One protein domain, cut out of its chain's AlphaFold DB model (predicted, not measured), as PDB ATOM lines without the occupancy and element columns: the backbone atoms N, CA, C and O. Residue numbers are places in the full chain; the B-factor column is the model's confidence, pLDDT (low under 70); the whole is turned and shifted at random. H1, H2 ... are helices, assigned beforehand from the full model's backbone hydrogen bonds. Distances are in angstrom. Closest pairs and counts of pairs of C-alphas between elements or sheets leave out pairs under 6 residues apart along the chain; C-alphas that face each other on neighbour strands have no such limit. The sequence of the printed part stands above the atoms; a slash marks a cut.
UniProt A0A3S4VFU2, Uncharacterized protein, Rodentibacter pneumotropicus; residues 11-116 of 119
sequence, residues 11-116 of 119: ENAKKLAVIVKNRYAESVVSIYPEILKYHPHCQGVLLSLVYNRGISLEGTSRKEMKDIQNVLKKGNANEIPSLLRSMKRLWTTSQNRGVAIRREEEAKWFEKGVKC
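AT A GLANCE: This is residues 11 to 116 of the 119 residues of an uncharacterized protein of Rodentibacter pneumotropicus (UniProt A0A3S4VFU2). Helices H3, H6, H5 and H4 stand side by side as a bundle, with H2 at one end. H1 meets H3 crosswise; residues 11 to 19 stick out. The printed part, 106 residues with six named helices, H1 to H6, is all helix and compact: radius of gyration of the C-alphas 13.6 A, spans 37 by 36 by 28 A.

HOW THE PARTS SIT: Begin at H1, residues 11 to 31, whose residues 21 to 28 alone touch H3, residues 40 to 53, about perpendicular at 86 degrees. H2, residues 33 to 37, has 0 of 1 O i to N i+4 pairs within hydrogen-bond range but 2 of 2 O i to N i+3. H5, residues 77 to 90, forms hairpins with H4, residues 60 to 73, and H6, residues 94 to 114, opposite ways at shallow tilts of 3 degrees. H6 touches H3 with residues 106 to 114 alone.

IN THESE COORDINATES: Find C-alpha 11 at (-37.519, 41.256, -5.180) and C-alpha 114 at (-16.966, 15.328, 1.458).

THE WHOLE: The printed part has no cut.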
ATOM      1  N   GLU A  11     -37.358  41.431  -6.622       96.88
ATOM      2  CA  GLU A  11     -37.519  41.256  -5.180       96.88
ATOM      3  C   GLU A  11     -38.461  40.091  -4.853       96.88
ATOM      4  O   GLU A  11     -38.090  39.194  -4.094       96.88
ATOM      5  N   ASN A  12     -39.637  40.049  -5.479       95.94
ATOM      6  CA  ASN A  12     -40.589  38.962  -5.270       95.94
ATOM      7  C   ASN A  12     -40.049  37.627  -5.801       95.94
ATOM      8  O   ASN A  12     -40.254  36.597  -5.165       95.94
ATOM      9  N   ALA A  13     -39.273  37.633  -6.889       95.00
ATOM     10  CA  ALA A  13     -38.578  36.442  -7.377       95.00
ATOM     11  C   ALA A  13     -37.555  35.909  -6.357       95.00
ATOM     12  O   ALA A  13     -37.465  34.699  -6.142       95.00
ATOM     13  N   LYS A  14     -36.813  36.794  -5.677       95.69
ATOM     14  CA  LYS A  14     -35.904  36.397  -4.587       95.69
ATOM     15  C   LYS A  14     -36.668  35.827  -3.391       95.69
ATOM     16  O   LYS A  14     -36.275  34.779  -2.885       95.69
ATOM     17  N   LYS A  15     -37.763  36.473  -2.972       96.06
ATOM     18  CA  LYS A  15     -38.643  35.977  -1.896       96.06
ATOM     19  C   LYS A  15     -39.177  34.582  -2.227       96.06
ATOM     20  O   LYS A  15     -39.054  33.666  -1.417       96.06
ATOM     21  N   LEU A  16     -39.669  34.395  -3.450       94.12
ATOM     22  CA  LEU A  16     -40.132  33.102  -3.942       94.12
ATOM     23  C   LEU A  16     -39.014  32.054  -3.914       94.12
ATOM     24  O   LEU A  16     -39.235  30.944  -3.441       94.12
ATOM     25  N   ALA A  17     -37.803  32.400  -4.357       92.50
ATOM     26  CA  ALA A  17     -36.671  31.478  -4.338       92.50
ATOM     27  C   ALA A  17     -36.328  30.988  -2.919       92.50
ATOM     28  O   ALA A  17     -35.962  29.825  -2.759       92.50
ATOM     29  N   VAL A  18     -36.459  31.840  -1.897       93.50
ATOM     30  CA  VAL A  18     -36.263  31.446  -0.490       93.50
ATOM     31  C   VAL A  18     -37.359  30.480  -0.038       93.50
ATOM     32  O   VAL A  18     -37.047  29.396   0.449       93.50
ATOM     33  N   ILE A  19     -38.629  30.826  -0.267       93.69
ATOM     34  CA  ILE A  19     -39.781  29.986   0.111       93.69
ATOM     35  C   ILE A  19     -39.676  28.597  -0.527       93.69
ATOM     36  O   ILE A  19     -39.848  27.574   0.135       93.69
ATOM     37  N   VAL A  20     -39.354  28.561  -1.819       92.44
ATOM     38  CA  VAL A  20     -39.192  27.325  -2.582       92.44
ATOM     39  C   VAL A  20     -38.067  26.475  -1.996       92.44
ATOM     40  O   VAL A  20     -38.281  25.297  -1.720       92.44
ATOM     41  N   LYS A  21     -36.886  27.056  -1.749       91.19
ATOM     42  CA  LYS A  21     -35.752  26.313  -1.178       91.19
ATOM     43  C   LYS A  21     -36.082  25.709   0.184       91.19
ATOM     44  O   LYS A  21     -35.732  24.554   0.398       91.19
ATOM     45  N   ASN A  22     -36.798  26.429   1.047       92.25
ATOM     46  CA  ASN A  22     -37.201  25.912   2.357       92.25
ATOM     47  C   ASN A  22     -38.082  24.661   2.224       92.25
ATOM     48  O   ASN A  22     -37.780  23.629   2.818       92.25
ATOM     49  N   ARG A  23     -39.096  24.699   1.351       92.31
ATOM     50  CA  ARG A  23     -39.964  23.537   1.090       92.31
ATOM     51  C   ARG A  23     -39.184  22.330   0.554       92.31
ATOM     52  O   ARG A  23     -39.440  21.185   0.927       92.31
ATOM     53  N   TYR A  24     -38.230  22.568  -0.345       94.12
ATOM     54  CA  TYR A  24     -37.410  21.485  -0.885       94.12
ATOM     55  C   TYR A  24     -36.379  20.962   0.120       94.12
ATOM     56  O   TYR A  24     -36.048  19.785   0.049       94.12
ATOM     57  N   ALA A  25     -35.914  21.773   1.073       94.50
ATOM     58  CA  ALA A  25     -35.054  21.300   2.155       94.50
ATOM     59  C   ALA A  25     -35.778  20.261   3.030       94.50
ATOM     60  O   ALA A  25     -35.228  19.191   3.281       94.50
ATOM     61  N   GLU A  26     -37.041  20.504   3.391       95.12
ATOM     62  CA  GLU A  26     -37.875  19.513   4.095       95.12
ATOM     63  C   GLU A  26     -38.041  18.224   3.276       95.12
ATOM     64  O   GLU A  26     -37.908  17.115   3.793       95.12
ATOM     65  N   SER A  27     -38.255  18.368   1.965       97.00
ATOM     66  CA  SER A  27     -38.369  17.239   1.034       97.00
ATOM     67  C   SER A  27     -37.078  16.425   0.910       97.00
ATOM     68  O   SER A  27     -37.129  15.230   0.644       97.00
ATOM     69  N   VAL A  28     -35.912  17.057   1.070       97.88
ATOM     70  CA  VAL A  28     -34.625  16.354   1.115       97.88
ATOM     71  C   VAL A  28     -34.521  15.552   2.401       97.88
ATOM     72  O   VAL A  28     -34.201  14.370   2.343       97.88
ATOM     73  N   VAL A  29     -34.811  16.168   3.549       97.31
ATOM     74  CA  VAL A  29     -34.703  15.507   4.857       97.31
ATOM     75  C   VAL A  29     -35.661  14.320   4.962       97.31
ATOM     76  O   VAL A  29     -35.298  13.307   5.552       97.31
ATOM     77  N   SER A  30     -36.841  14.386   4.337       97.19
ATOM     78  CA  SER A  30     -37.798  13.273   4.360       97.19
ATOM     79  C   SER A  30     -37.302  12.009   3.646       97.19
ATOM     80  O   SER A  30     -37.704  10.909   4.020       97.19
ATOM     81  N   ILE A  31     -36.416  12.135   2.649       97.44
ATOM     82  CA  ILE A  31     -35.886  10.985   1.891       97.44
ATOM     83  C   ILE A  31     -34.401  10.693   2.152       97.44
ATOM     84  O   ILE A  31     -33.961   9.572   1.898       97.44
ATOM     85  N   TYR A  32     -33.637  11.663   2.653       98.25
ATOM     86  CA  TYR A  32     -32.195  11.593   2.910       98.25
ATOM     87  C   TYR A  32     -31.834  12.207   4.280       98.25
ATOM     88  O   TYR A  32     -31.011  13.122   4.328       98.25
ATOM     89  N   PRO A  33     -32.424  11.764   5.405       98.00
ATOM     90  CA  PRO A  33     -32.240  12.425   6.700       98.00
ATOM     91  C   PRO A  33     -30.773  12.475   7.156       98.00
ATOM     92  O   PRO A  33     -30.347  13.438   7.793       98.00
ATOM     93  N   GLU A  34     -29.960  11.485   6.783       98.12
ATOM     94  CA  GLU A  34     -28.543  11.422   7.143       98.12
ATOM     95  C   GLU A  34     -27.702  12.517   6.472       98.12
ATOM     96  O   GLU A  34     -26.577  12.753   6.911       98.12
ATOM     97  N   ILE A  35     -28.221  13.214   5.449       97.00
ATOM     98  CA  ILE A  35     -27.477  14.282   4.768       97.00
ATOM     99  C   ILE A  35     -27.114  15.439   5.705       97.00
ATOM    100  O   ILE A  35     -26.114  16.115   5.476       97.00
ATOM    101  N   LEU A  36     -27.883  15.636   6.782       95.69
ATOM    102  CA  LEU A  36     -27.643  16.682   7.780       95.69
ATOM    103  C   LEU A  36     -26.308  16.510   8.523       95.69
ATOM    104  O   LEU A  36     -25.808  17.468   9.098       95.69
ATOM    105  N   LYS A  37     -25.716  15.309   8.481       94.56
ATOM    106  CA  LYS A  37     -24.399  15.013   9.068       94.56
ATOM    107  C   LYS A  37     -23.230  15.489   8.201       94.56
ATOM    108  O   LYS A  37     -22.091  15.417   8.641       94.56
ATOM    109  N   TYR A  38     -23.496  15.905   6.965       94.94
ATOM    110  CA  TYR A  38     -22.467  16.249   5.988       94.94
ATOM    111  C   TYR A  38     -22.454  17.745   5.687       94.94
ATOM    112  O   TYR A  38     -23.448  18.447   5.877       94.94
ATOM    113  N   HIS A  39     -21.328  18.197   5.137       96.56
ATOM    114  CA  HIS A  39     -21.068  19.579   4.750       96.56
ATOM    115  C   HIS A  39     -22.231  20.217   3.941       96.56
ATOM    116  O   HIS A  39     -22.816  19.553   3.075       96.56
ATOM    117  N   PRO A  40     -22.534  21.522   4.107       95.44
ATOM    118  CA  PRO A  40     -23.626  22.216   3.414       95.44
ATOM    119  C   PRO A  40     -23.592  22.122   1.883       95.44
ATOM    120  O   PRO A  40     -24.636  22.131   1.238       95.44
ATOM    121  N   HIS A  41     -22.410  21.979   1.277       96.62
ATOM    122  CA  HIS A  41     -22.284  21.665  -0.156       96.62
ATOM    123  C   HIS A  41     -23.001  20.358  -0.533       96.62
ATOM    124  O   HIS A  41     -23.727  20.327  -1.524       96.62
ATOM    125  N   CYS A  42     -22.848  19.298   0.265       97.62
ATOM    126  CA  CYS A  42     -23.525  18.018   0.048       97.62
ATOM    127  C   CYS A  42     -25.045  18.176   0.188       97.62
ATOM    128  O   CYS A  42     -25.804  17.713  -0.668       97.62
ATOM    129  N   GLN A  43     -25.487  18.899   1.223       97.19
ATOM    130  CA  GLN A  43     -26.904  19.199   1.460       97.19
ATOM    131  C   GLN A  43     -27.518  19.986   0.290       97.19
ATOM    132  O   GLN A  43     -28.566  19.617  -0.242       97.19
ATOM    133  N   GLY A  44     -26.829  21.035  -0.170       97.19
ATOM    134  CA  GLY A  44     -27.251  21.862  -1.298       97.19
ATOM    135  C   GLY A  44     -27.342  21.084  -2.614       97.19
ATOM    136  O   GLY A  44     -28.257  21.317  -3.407       97.19
ATOM    137  N   VAL A  45     -26.449  20.115  -2.834       98.44
ATOM    138  CA  VAL A  45     -26.512  19.231  -4.004       98.44
ATOM    139  C   VAL A  45     -27.745  18.328  -3.959       98.44
ATOM    140  O   VAL A  45     -28.447  18.232  -4.969       98.44
ATOM    141  N   LEU A  46     -28.075  17.711  -2.817       98.44
ATOM    142  CA  LEU A  46     -29.292  16.891  -2.732       98.44
ATOM    143  C   LEU A  46     -30.565  17.732  -2.854       98.44
ATOM    144  O   LEU A  46     -31.508  17.297  -3.511       98.44
ATOM    145  N   LEU A  47     -30.569  18.967  -2.342       98.00
ATOM    146  CA  LEU A  47     -31.650  19.923  -2.601       98.00
ATOM    147  C   LEU A  47     -31.803  20.201  -4.094       98.00
ATOM    148  O   LEU A  47     -32.911  20.134  -4.625       98.00
ATOM    149  N   SER A  48     -30.701  20.453  -4.797       97.88
ATOM    150  CA  SER A  48     -30.711  20.655  -6.248       97.88
ATOM    151  C   SER A  48     -31.237  19.424  -7.003       97.88
ATOM    152  O   SER A  48     -32.030  19.554  -7.944       97.88
ATOM    153  N   LEU A  49     -30.847  18.220  -6.582       98.25
ATOM    154  CA  LEU A  49     -31.323  16.963  -7.150       98.25
ATOM    155  C   LEU A  49     -32.837  16.793  -6.958       98.25
ATOM    156  O   LEU A  49     -33.546  16.572  -7.942       98.25
ATOM    157  N   VAL A  50     -33.334  16.958  -5.730       97.81
ATOM    158  CA  VAL A  50     -34.763  16.831  -5.393       97.81
ATOM    159  C   VAL A  50     -35.591  17.924  -6.062       97.81
ATOM    160  O   VAL A  50     -36.660  17.630  -6.587       97.81
ATOM    161  N   TYR A  51     -35.091  19.156  -6.158       96.31
ATOM    162  CA  TYR A  51     -35.753  20.217  -6.922       96.31
ATOM    163  C   TYR A  51     -35.971  19.814  -8.386       96.31
ATOM    164  O   TYR A  51     -37.034  20.031  -8.958       96.31
ATOM    165  N   ASN A  52     -34.957  19.207  -9.011       96.25
ATOM    166  CA  ASN A  52     -35.022  18.822 -10.419       96.25
ATOM    167  C   ASN A  52     -35.838  17.550 -10.674       96.25
ATOM    168  O   ASN A  52     -36.391  17.398 -11.760       96.25
ATOM    169  N   ARG A  53     -35.850  16.614  -9.724       96.19
ATOM    170  CA  ARG A  53     -36.377  15.264  -9.946       96.19
ATOM    171  C   ARG A  53     -37.598  14.923  -9.092       96.19
ATOM    172  O   ARG A  53     -38.265  13.939  -9.402       96.19
ATOM    173  N   GLY A  54     -37.926  15.696  -8.066       96.94
ATOM    174  CA  GLY A  54     -38.929  15.337  -7.062       96.94
ATOM    175  C   GLY A  54     -38.446  14.240  -6.105       96.94
ATOM    176  O   GLY A  54     -37.322  13.757  -6.219       96.94
ATOM    177  N   ILE A  55     -39.315  13.840  -5.174       97.31
ATOM    178  CA  ILE A  55     -38.978  12.942  -4.050       97.31
ATOM    179  C   ILE A  55     -39.140  11.444  -4.338       97.31
ATOM    180  O   ILE A  55     -38.692  10.619  -3.550       97.31
ATOM    181  N   SER A  56     -39.792  11.069  -5.444       97.44
ATOM    182  CA  SER A  56     -40.051   9.655  -5.740       97.44
ATOM    183  C   SER A  56     -38.753   8.875  -5.972       97.44
ATOM    184  O   SER A  56     -37.870   9.305  -6.727       97.44
ATOM    185  N   LEU A  57     -38.682   7.696  -5.346       97.75
ATOM    186  CA  LEU A  57     -37.599   6.716  -5.468       97.75
ATOM    187  C   LEU A  57     -38.012   5.480  -6.285       97.75
ATOM    188  O   LEU A  57     -37.276   4.493  -6.338       97.75
ATOM    189  N   GLU A  58     -39.186   5.520  -6.912       96.94
ATOM    190  CA  GLU A  58     -39.776   4.375  -7.601       96.94
ATOM    191  C   GLU A  58     -39.431   4.353  -9.092       96.94
ATOM    192  O   GLU A  58     -39.451   5.371  -9.785       96.94
ATOM    193  N   GLY A  59     -39.141   3.157  -9.605       97.19
ATOM    194  CA  GLY A  59     -38.857   2.923 -11.018       97.19
ATOM    195  C   GLY A  59     -37.376   2.989 -11.401       97.19
ATOM    196  O   GLY A  59     -36.503   3.475 -10.680       97.19
ATOM    197  N   THR A  60     -37.078   2.487 -12.598       96.94
ATOM    198  CA  THR A  60     -35.710   2.289 -13.117       96.94
ATOM    199  C   THR A  60     -34.942   3.596 -13.327       96.94
ATOM    200  O   THR A  60     -33.715   3.639 -13.203       96.94
ATOM    201  N   SER A  61     -35.651   4.692 -13.603       96.81
ATOM    202  CA  SER A  61     -35.060   6.029 -13.723       96.81
ATOM    203  C   SER A  61     -34.689   6.645 -12.366       96.81
ATOM    204  O   SER A  61     -34.043   7.690 -12.324       96.81
ATOM    205  N   ARG A  62     -35.088   6.027 -11.248       97.94
ATOM    206  CA  ARG A  62     -34.804   6.485  -9.876       97.94
ATOM    207  C   ARG A  62     -33.728   5.673  -9.172       97.94
ATOM    208  O   ARG A  62     -33.408   5.978  -8.027       97.94
ATOM    209  N   LYS A  63     -33.132   4.698  -9.867       98.50
ATOM    210  CA  LYS A  63     -32.103   3.803  -9.329       98.50
ATOM    211  C   LYS A  63     -31.025   4.559  -8.549       98.50
ATOM    212  O   LYS A  63     -30.851   4.303  -7.368       98.50
ATOM    213  N   GLU A  64     -30.367   5.540  -9.162       98.56
ATOM    214  CA  GLU A  64     -29.259   6.264  -8.527       98.56
ATOM    215  C   GLU A  64     -29.722   7.101  -7.322       98.56
ATOM    216  O   GLU A  64     -28.986   7.234  -6.353       98.56
ATOM    217  N   MET A  65     -30.955   7.621  -7.329       98.62
ATOM    218  CA  MET A  65     -31.522   8.320  -6.166       98.62
ATOM    219  C   MET A  65     -31.758   7.369  -4.987       98.62
ATOM    220  O   MET A  65     -31.528   7.750  -3.837       98.62
ATOM    221  N   LYS A  66     -32.203   6.138  -5.263       98.62
ATOM    222  CA  LYS A  66     -32.357   5.083  -4.254       98.62
ATOM    223  C   LYS A  66     -30.998   4.597  -3.745       98.62
ATOM    224  O   LYS A  66     -30.828   4.413  -2.544       98.62
ATOM    225  N   ASP A  67     -30.017   4.463  -4.633       98.69
ATOM    226  CA  ASP A  67     -28.649   4.094  -4.266       98.69
ATOM    227  C   ASP A  67     -28.010   5.163  -3.365       98.69
ATOM    228  O   ASP A  67     -27.424   4.816  -2.344       98.69
ATOM    229  N   ILE A  68     -28.224   6.456  -3.653       98.75
ATOM    230  CA  ILE A  68     -27.807   7.562  -2.774       98.75
ATOM    231  C   ILE A  68     -28.417   7.406  -1.374       98.75
ATOM    232  O   ILE A  68     -27.698   7.551  -0.386       98.75
ATOM    233  N   GLN A  69     -29.705   7.052  -1.264       98.62
ATOM    234  CA  GLN A  69     -30.337   6.811   0.041       98.62
ATOM    235  C   GLN A  69     -29.626   5.686   0.802       98.62
ATOM    236  O   GLN A  69     -29.338   5.813   1.990       98.62
ATOM    237  N   ASN A  70     -29.327   4.583   0.118       98.44
ATOM    238  CA  ASN A  70     -28.675   3.427   0.727       98.44
ATOM    239  C   ASN A  70     -27.243   3.742   1.177       98.44
ATOM    240  O   ASN A  70     -26.825   3.305   2.246       98.44
ATOM    241  N   VAL A  71     -26.498   4.505   0.378       98.12
ATOM    242  CA  VAL A  71     -25.134   4.942   0.694       98.12
ATOM    243  C   VAL A  71     -25.117   5.881   1.903       98.12
ATOM    244  O   VAL A  71     -24.283   5.721   2.795       98.12
ATOM    245  N   LEU A  72     -26.070   6.814   1.982       98.19
ATOM    246  CA  LEU A  72     -26.212   7.720   3.124       98.19
ATOM    247  C   LEU A  72     -26.535   6.979   4.423       98.19
ATOM    248  O   LEU A  72     -25.884   7.233   5.436       98.19
ATOM    249  N   LYS A  73     -27.459   6.010   4.379       98.06
ATOM    250  CA  LYS A  73     -27.786   5.134   5.520       98.06
ATOM    251  C   LYS A  73     -26.572   4.364   6.045       98.06
ATOM    252  O   LYS A  73     -26.488   4.088   7.236       98.06
ATOM    253  N   LYS A  74     -25.622   4.037   5.165       97.81
ATOM    254  CA  LYS A  74     -24.355   3.370   5.510       97.81
ATOM    255  C   LYS A  74     -23.247   4.330   5.951       97.81
ATOM    256  O   LYS A  74     -22.166   3.870   6.294       97.81
ATOM    257  N   GLY A  75     -23.476   5.644   5.913       96.19
ATOM    258  CA  GLY A  75     -22.457   6.635   6.259       96.19
ATOM    259  C   GLY A  75     -21.350   6.805   5.208       96.19
ATOM    260  O   GLY A  75     -20.292   7.326   5.535       96.19
ATOM    261  N   ASN A  76     -21.559   6.368   3.960       95.88
ATOM    262  CA  ASN A  76     -20.506   6.336   2.937       95.88
ATOM    263  C   ASN A  76     -20.685   7.397   1.837       95.88
ATOM    264  O   ASN A  76     -20.632   7.099   0.644       95.88
ATOM    265  N   ALA A  77     -20.915   8.659   2.206       96.00
ATOM    266  CA  ALA A  77     -21.237   9.715   1.236       96.00
ATOM    267  C   ALA A  77     -20.179   9.943   0.132       96.00
ATOM    268  O   ALA A  77     -20.499  10.537  -0.898       96.00
ATOM    269  N   ASN A  78     -18.959   9.424   0.296       96.75
ATOM    270  CA  ASN A  78     -17.897   9.450  -0.713       96.75
ATOM    271  C   ASN A  78     -18.282   8.780  -2.044       96.75
ATOM    272  O   ASN A  78     -17.728   9.132  -3.082       96.75
ATOM    273  N   GLU A  79     -19.246   7.853  -2.053       98.12
ATOM    274  CA  GLU A  79     -19.705   7.201  -3.291       98.12
ATOM    275  C   GLU A  79     -20.700   8.052  -4.101       98.12
ATOM    276  O   GLU A  79     -20.847   7.862  -5.314       98.12
ATOM    277  N   ILE A  80     -21.374   9.019  -3.469       98.56
ATOM    278  CA  ILE A  80     -22.474   9.793  -4.072       98.56
ATOM    279  C   ILE A  80     -22.071  10.547  -5.352       98.56
ATOM    280  O   ILE A  80     -22.853  10.520  -6.308       98.56
ATOM    281  N   PRO A  81     -20.878  11.163  -5.462       98.69
ATOM    282  CA  PRO A  81     -20.441  11.779  -6.714       98.69
ATOM    283  C   PRO A  81     -20.459  10.821  -7.912       98.69
ATOM    284  O   PRO A  81     -20.861  11.205  -9.011       98.69
ATOM    285  N   SER A  82     -20.075   9.556  -7.713       98.62
ATOM    286  CA  SER A  82     -20.098   8.552  -8.783       98.62
ATOM    287  C   SER A  82     -21.529   8.202  -9.208       98.62
ATOM    288  O   SER A  82     -21.813   8.079 -10.404       98.62
ATOM    289  N   LEU A  83     -22.463   8.141  -8.252       98.75
ATOM    290  CA  LEU A  83     -23.885   7.907  -8.510       98.75
ATOM    291  C   LEU A  83     -24.519   9.080  -9.271       98.75
ATOM    292  O   LEU A  83     -25.247   8.861 -10.241       98.75
ATOM    293  N   LEU A  84     -24.190  10.323  -8.901       98.69
ATOM    294  CA  LEU A  84     -24.637  11.525  -9.618       98.69
ATOM    295  C   LEU A  84     -24.177  11.511 -11.081       98.69
ATOM    296  O   LEU A  84     -24.981  11.764 -11.982       98.69
ATOM    297  N   ARG A  85     -22.915  11.148 -11.341       98.56
ATOM    298  CA  ARG A  85     -22.392  11.016 -12.711       98.56
ATOM    299  C   ARG A  85     -23.030   9.861 -13.471       98.56
ATOM    300  O   ARG A  85     -23.345  10.021 -14.648       98.56
ATOM    301  N   SER A  86     -23.265   8.729 -12.812       98.50
ATOM    302  CA  SER A  86     -23.910   7.560 -13.425       98.50
ATOM    303  C   SER A  86     -25.341   7.869 -13.869       98.50
ATOM    304  O   SER A  86     -25.792   7.403 -14.916       98.50
ATOM    305  N   MET A  87     -26.033   8.755 -13.145       98.19
ATOM    306  CA  MET A  87     -27.382   9.217 -13.482       98.19
ATOM    307  C   MET A  87     -27.456   9.929 -14.847       98.19
ATOM    308  O   MET A  87     -28.534   9.998 -15.439       98.19
ATOM    309  N   LYS A  88     -26.328  10.410 -15.401       97.81
ATOM    310  CA  LYS A  88     -26.270  11.021 -16.744       97.81
ATOM    311  C   LYS A  88     -26.773  10.091 -17.851       97.81
ATOM    312  O   LYS A  88     -27.230  10.591 -18.872       97.81
ATOM    313  N   ARG A  89     -26.799   8.769 -17.629       97.19
ATOM    314  CA  ARG A  89     -27.408   7.789 -18.551       97.19
ATOM    315  C   ARG A  89     -28.869   8.091 -18.912       97.19
ATOM    316  O   ARG A  89     -29.362   7.581 -19.908       97.19
ATOM    317  N   LEU A  90     -29.574   8.883 -18.097       96.31
ATOM    318  CA  LEU A  90     -30.962   9.287 -18.346       96.31
ATOM    319  C   LEU A  90     -31.084  10.424 -19.373       96.31
ATOM    320  O   LEU A  90     -32.179  10.679 -19.869       96.31
ATOM    321  N   TRP A  91     -29.984  11.123 -19.668       96.06
ATOM    322  CA  TRP A  91     -29.966  12.322 -20.501       96.06
ATOM    323  C   TRP A  91     -28.868  12.234 -21.559       96.06
ATOM    324  O   TRP A  91     -27.778  12.784 -21.413       96.06
ATOM    325  N   THR A  92     -29.172  11.492 -22.619       94.19
ATOM    326  CA  THR A  92     -28.242  11.170 -23.709       94.19
ATOM    327  C   THR A  92     -28.485  11.979 -24.984       94.19
ATOM    328  O   THR A  92     -27.727  11.842 -25.941       94.19
ATOM    329  N   THR A  93     -29.518  12.826 -25.026       94.44
ATOM    330  CA  THR A  93     -29.897  13.579 -26.228       94.44
ATOM    331  C   THR A  93     -29.451  15.037 -26.132       94.44
ATOM    332  O   THR A  93     -29.235  15.590 -25.053       94.44
ATOM    333  N   SER A  94     -29.327  15.715 -27.274       91.12
ATOM    334  CA  SER A  94     -28.962  17.140 -27.304       91.12
ATOM    335  C   SER A  94     -29.961  18.015 -26.536       91.12
ATOM    336  O   SER A  94     -29.550  18.940 -25.838       91.12
ATOM    337  N   GLN A  95     -31.250  17.670 -26.588       92.75
ATOM    338  CA  GLN A  95     -32.338  18.400 -25.929       92.75
ATOM    339  C   GLN A  95     -32.242  18.381 -24.397       92.75
ATOM    340  O   GLN A  95     -32.734  19.295 -23.740       92.75
ATOM    341  N   ASN A  96     -31.602  17.364 -23.811       92.19
ATOM    342  CA  ASN A  96     -31.482  17.219 -22.359       92.19
ATOM    343  C   ASN A  96     -30.038  17.299 -21.834       92.19
ATOM    344  O   ASN A  96     -29.804  17.126 -20.633       92.19
ATOM    345  N   ARG A  97     -29.085  17.676 -22.697       93.88
ATOM    346  CA  ARG A  97     -27.661  17.850 -22.365       93.88
ATOM    347  C   ARG A  97     -27.429  18.753 -21.151       93.88
ATOM    348  O   ARG A  97     -26.533  18.484 -20.352       93.88
ATOM    349  N   GLY A  98     -28.245  19.794 -20.978       96.50
ATOM    350  CA  GLY A  98     -28.149  20.700 -19.829       96.50
ATOM    351  C   GLY A  98     -28.307  19.988 -18.480       96.50
ATOM    352  O   GLY A  98     -27.636  20.342 -17.513       96.50
ATOM    353  N   VAL A  99     -29.126  18.933 -18.412       96.19
ATOM    354  CA  VAL A  99     -29.319  18.172 -17.171       96.19
ATOM    355  C   VAL A  99     -28.114  17.280 -16.877       96.19
ATOM    356  O   VAL A  99     -27.690  17.191 -15.727       96.19
ATOM    357  N   ALA A 100     -27.504  16.683 -17.903       97.12
ATOM    358  CA  ALA A 100     -26.268  15.921 -17.738       97.12
ATOM    359  C   ALA A 100     -25.109  16.805 -17.239       97.12
ATOM    360  O   ALA A 100     -24.380  16.402 -16.333       97.12
ATOM    361  N   ILE A 101     -24.982  18.030 -17.769       97.56
ATOM    362  CA  ILE A 101     -24.005  19.026 -17.292       97.56
ATOM    363  C   ILE A 101     -24.283  19.388 -15.829       97.56
ATOM    364  O   ILE A 101     -23.373  19.364 -15.006       97.56
ATOM    365  N   ARG A 102     -25.549  19.643 -15.474       97.81
ATOM    366  CA  ARG A 102     -25.947  19.923 -14.088       97.81
ATOM    367  C   ARG A 102     -25.543  18.802 -13.125       97.81
ATOM    368  O   ARG A 102     -25.024  19.099 -12.055       97.81
ATOM    369  N   ARG A 103     -25.763  17.533 -13.487       98.19
ATOM    370  CA  ARG A 103     -25.372  16.380 -12.652       98.19
ATOM    371  C   ARG A 103     -23.859  16.276 -12.459       98.19
ATOM    372  O   ARG A 103     -23.420  15.880 -11.386       98.19
ATOM    373  N   GLU A 104     -23.074  16.643 -13.470       98.25
ATOM    374  CA  GLU A 104     -21.614  16.695 -13.350       98.25
ATOM    375  C   GLU A 104     -21.164  17.785 -12.366       98.25
ATOM    376  O   GLU A 104     -20.356  17.522 -11.481       98.25
ATOM    377  N   GLU A 105     -21.717  18.994 -12.474       98.50
ATOM    378  CA  GLU A 105     -21.382  20.096 -11.562       98.50
ATOM    379  C   GLU A 105     -21.813  19.808 -10.121       98.50
ATOM    380  O   GLU A 105     -21.082  20.087  -9.171       98.50
ATOM    381  N   GLU A 106     -22.972  19.181  -9.943       98.56
ATOM    382  CA  GLU A 106     -23.423  18.697  -8.642       98.56
ATOM    383  C   GLU A 106     -22.469  17.658  -8.045       98.56
ATOM    384  O   GLU A 106     -22.141  17.754  -6.865       98.56
ATOM    385  N   ALA A 107     -21.966  16.713  -8.846       98.69
ATOM    386  CA  ALA A 107     -20.973  15.747  -8.382       98.69
ATOM    387  C   ALA A 107     -19.688  16.440  -7.898       98.69
ATOM    388  O   ALA A 107     -19.190  16.110  -6.825       98.69
ATOM    389  N   LYS A 108     -19.199  17.453  -8.627       98.31
ATOM    390  CA  LYS A 108     -18.019  18.242  -8.228       98.31
ATOM    391  C   LYS A 108     -18.236  18.999  -6.917       98.31
ATOM    392  O   LYS A 108     -17.343  19.041  -6.074       98.31
ATOM    393  N   TRP A 109     -19.404  19.614  -6.725       98.12
ATOM    394  CA  TRP A 109     -19.728  20.292  -5.464       98.12
ATOM    395  C   TRP A 109     -19.844  19.316  -4.296       98.12
ATOM    396  O   TRP A 109     -19.365  19.617  -3.204       98.12
ATOM    397  N   PHE A 110     -20.416  18.137  -4.534       98.25
ATOM    398  CA  PHE A 110     -20.502  17.087  -3.527       98.25
ATOM    399  C   PHE A 110     -19.105  16.589  -3.128       98.25
ATOM    400  O   PHE A 110     -18.811  16.493  -1.941       98.25
ATOM    401  N   GLU A 111     -18.207  16.368  -4.097       97.75
ATOM    402  CA  GLU A 111     -16.801  16.001  -3.850       97.75
ATOM    403  C   GLU A 111     -16.064  17.025  -2.994       97.75
ATOM    404  O   GLU A 111     -15.315  16.652  -2.095       97.75
ATOM    405  N   LYS A 112     -16.281  18.318  -3.256       96.44
ATOM    406  CA  LYS A 112     -15.725  19.381  -2.412       96.44
ATOM    407  C   LYS A 112     -16.262  19.301  -0.986       96.44
ATOM    408  O   LYS A 112     -15.510  19.546  -0.057       96.44
ATOM    409  N   GLY A 113     -17.544  18.980  -0.815       96.44
ATOM    410  CA  GLY A 113     -18.172  18.866   0.499       96.44
ATOM    411  C   GLY A 113     -17.647  17.692   1.325       96.44
ATOM    412  O   GLY A 113     -17.352  17.879   2.495       96.44
ATOM    413  N   VAL A 114     -17.478  16.509   0.728       95.25
ATOM    414  CA  VAL A 114     -16.966  15.328   1.458       95.25
ATOM    415  C   VAL A 114     -15.469  15.394   1.772       95.25
ATOM    416  O   VAL A 114     -15.000  14.645   2.617       95.25
ATOM    417  N   LYS A 115     -14.721  16.272   1.093       92.38
ATOM    418  CA  LYS A 115     -13.291  16.525   1.342       92.38
ATOM    419  C   LYS A 115     -13.030  17.752   2.218       92.38
ATOM    420  O   LYS A 115     -11.867  18.040   2.482       92.38
ATOM    421  N   CYS A 116     -14.060  18.533   2.555       86.75
ATOM    422  CA  CYS A 116     -13.874  19.688   3.424       86.75
ATOM    423  C   CYS A 116     -14.147  19.291   4.862       86.75
ATOM    424  O   CYS A 116     -15.277  18.954   5.207       86.75
TER     425      CYS A 116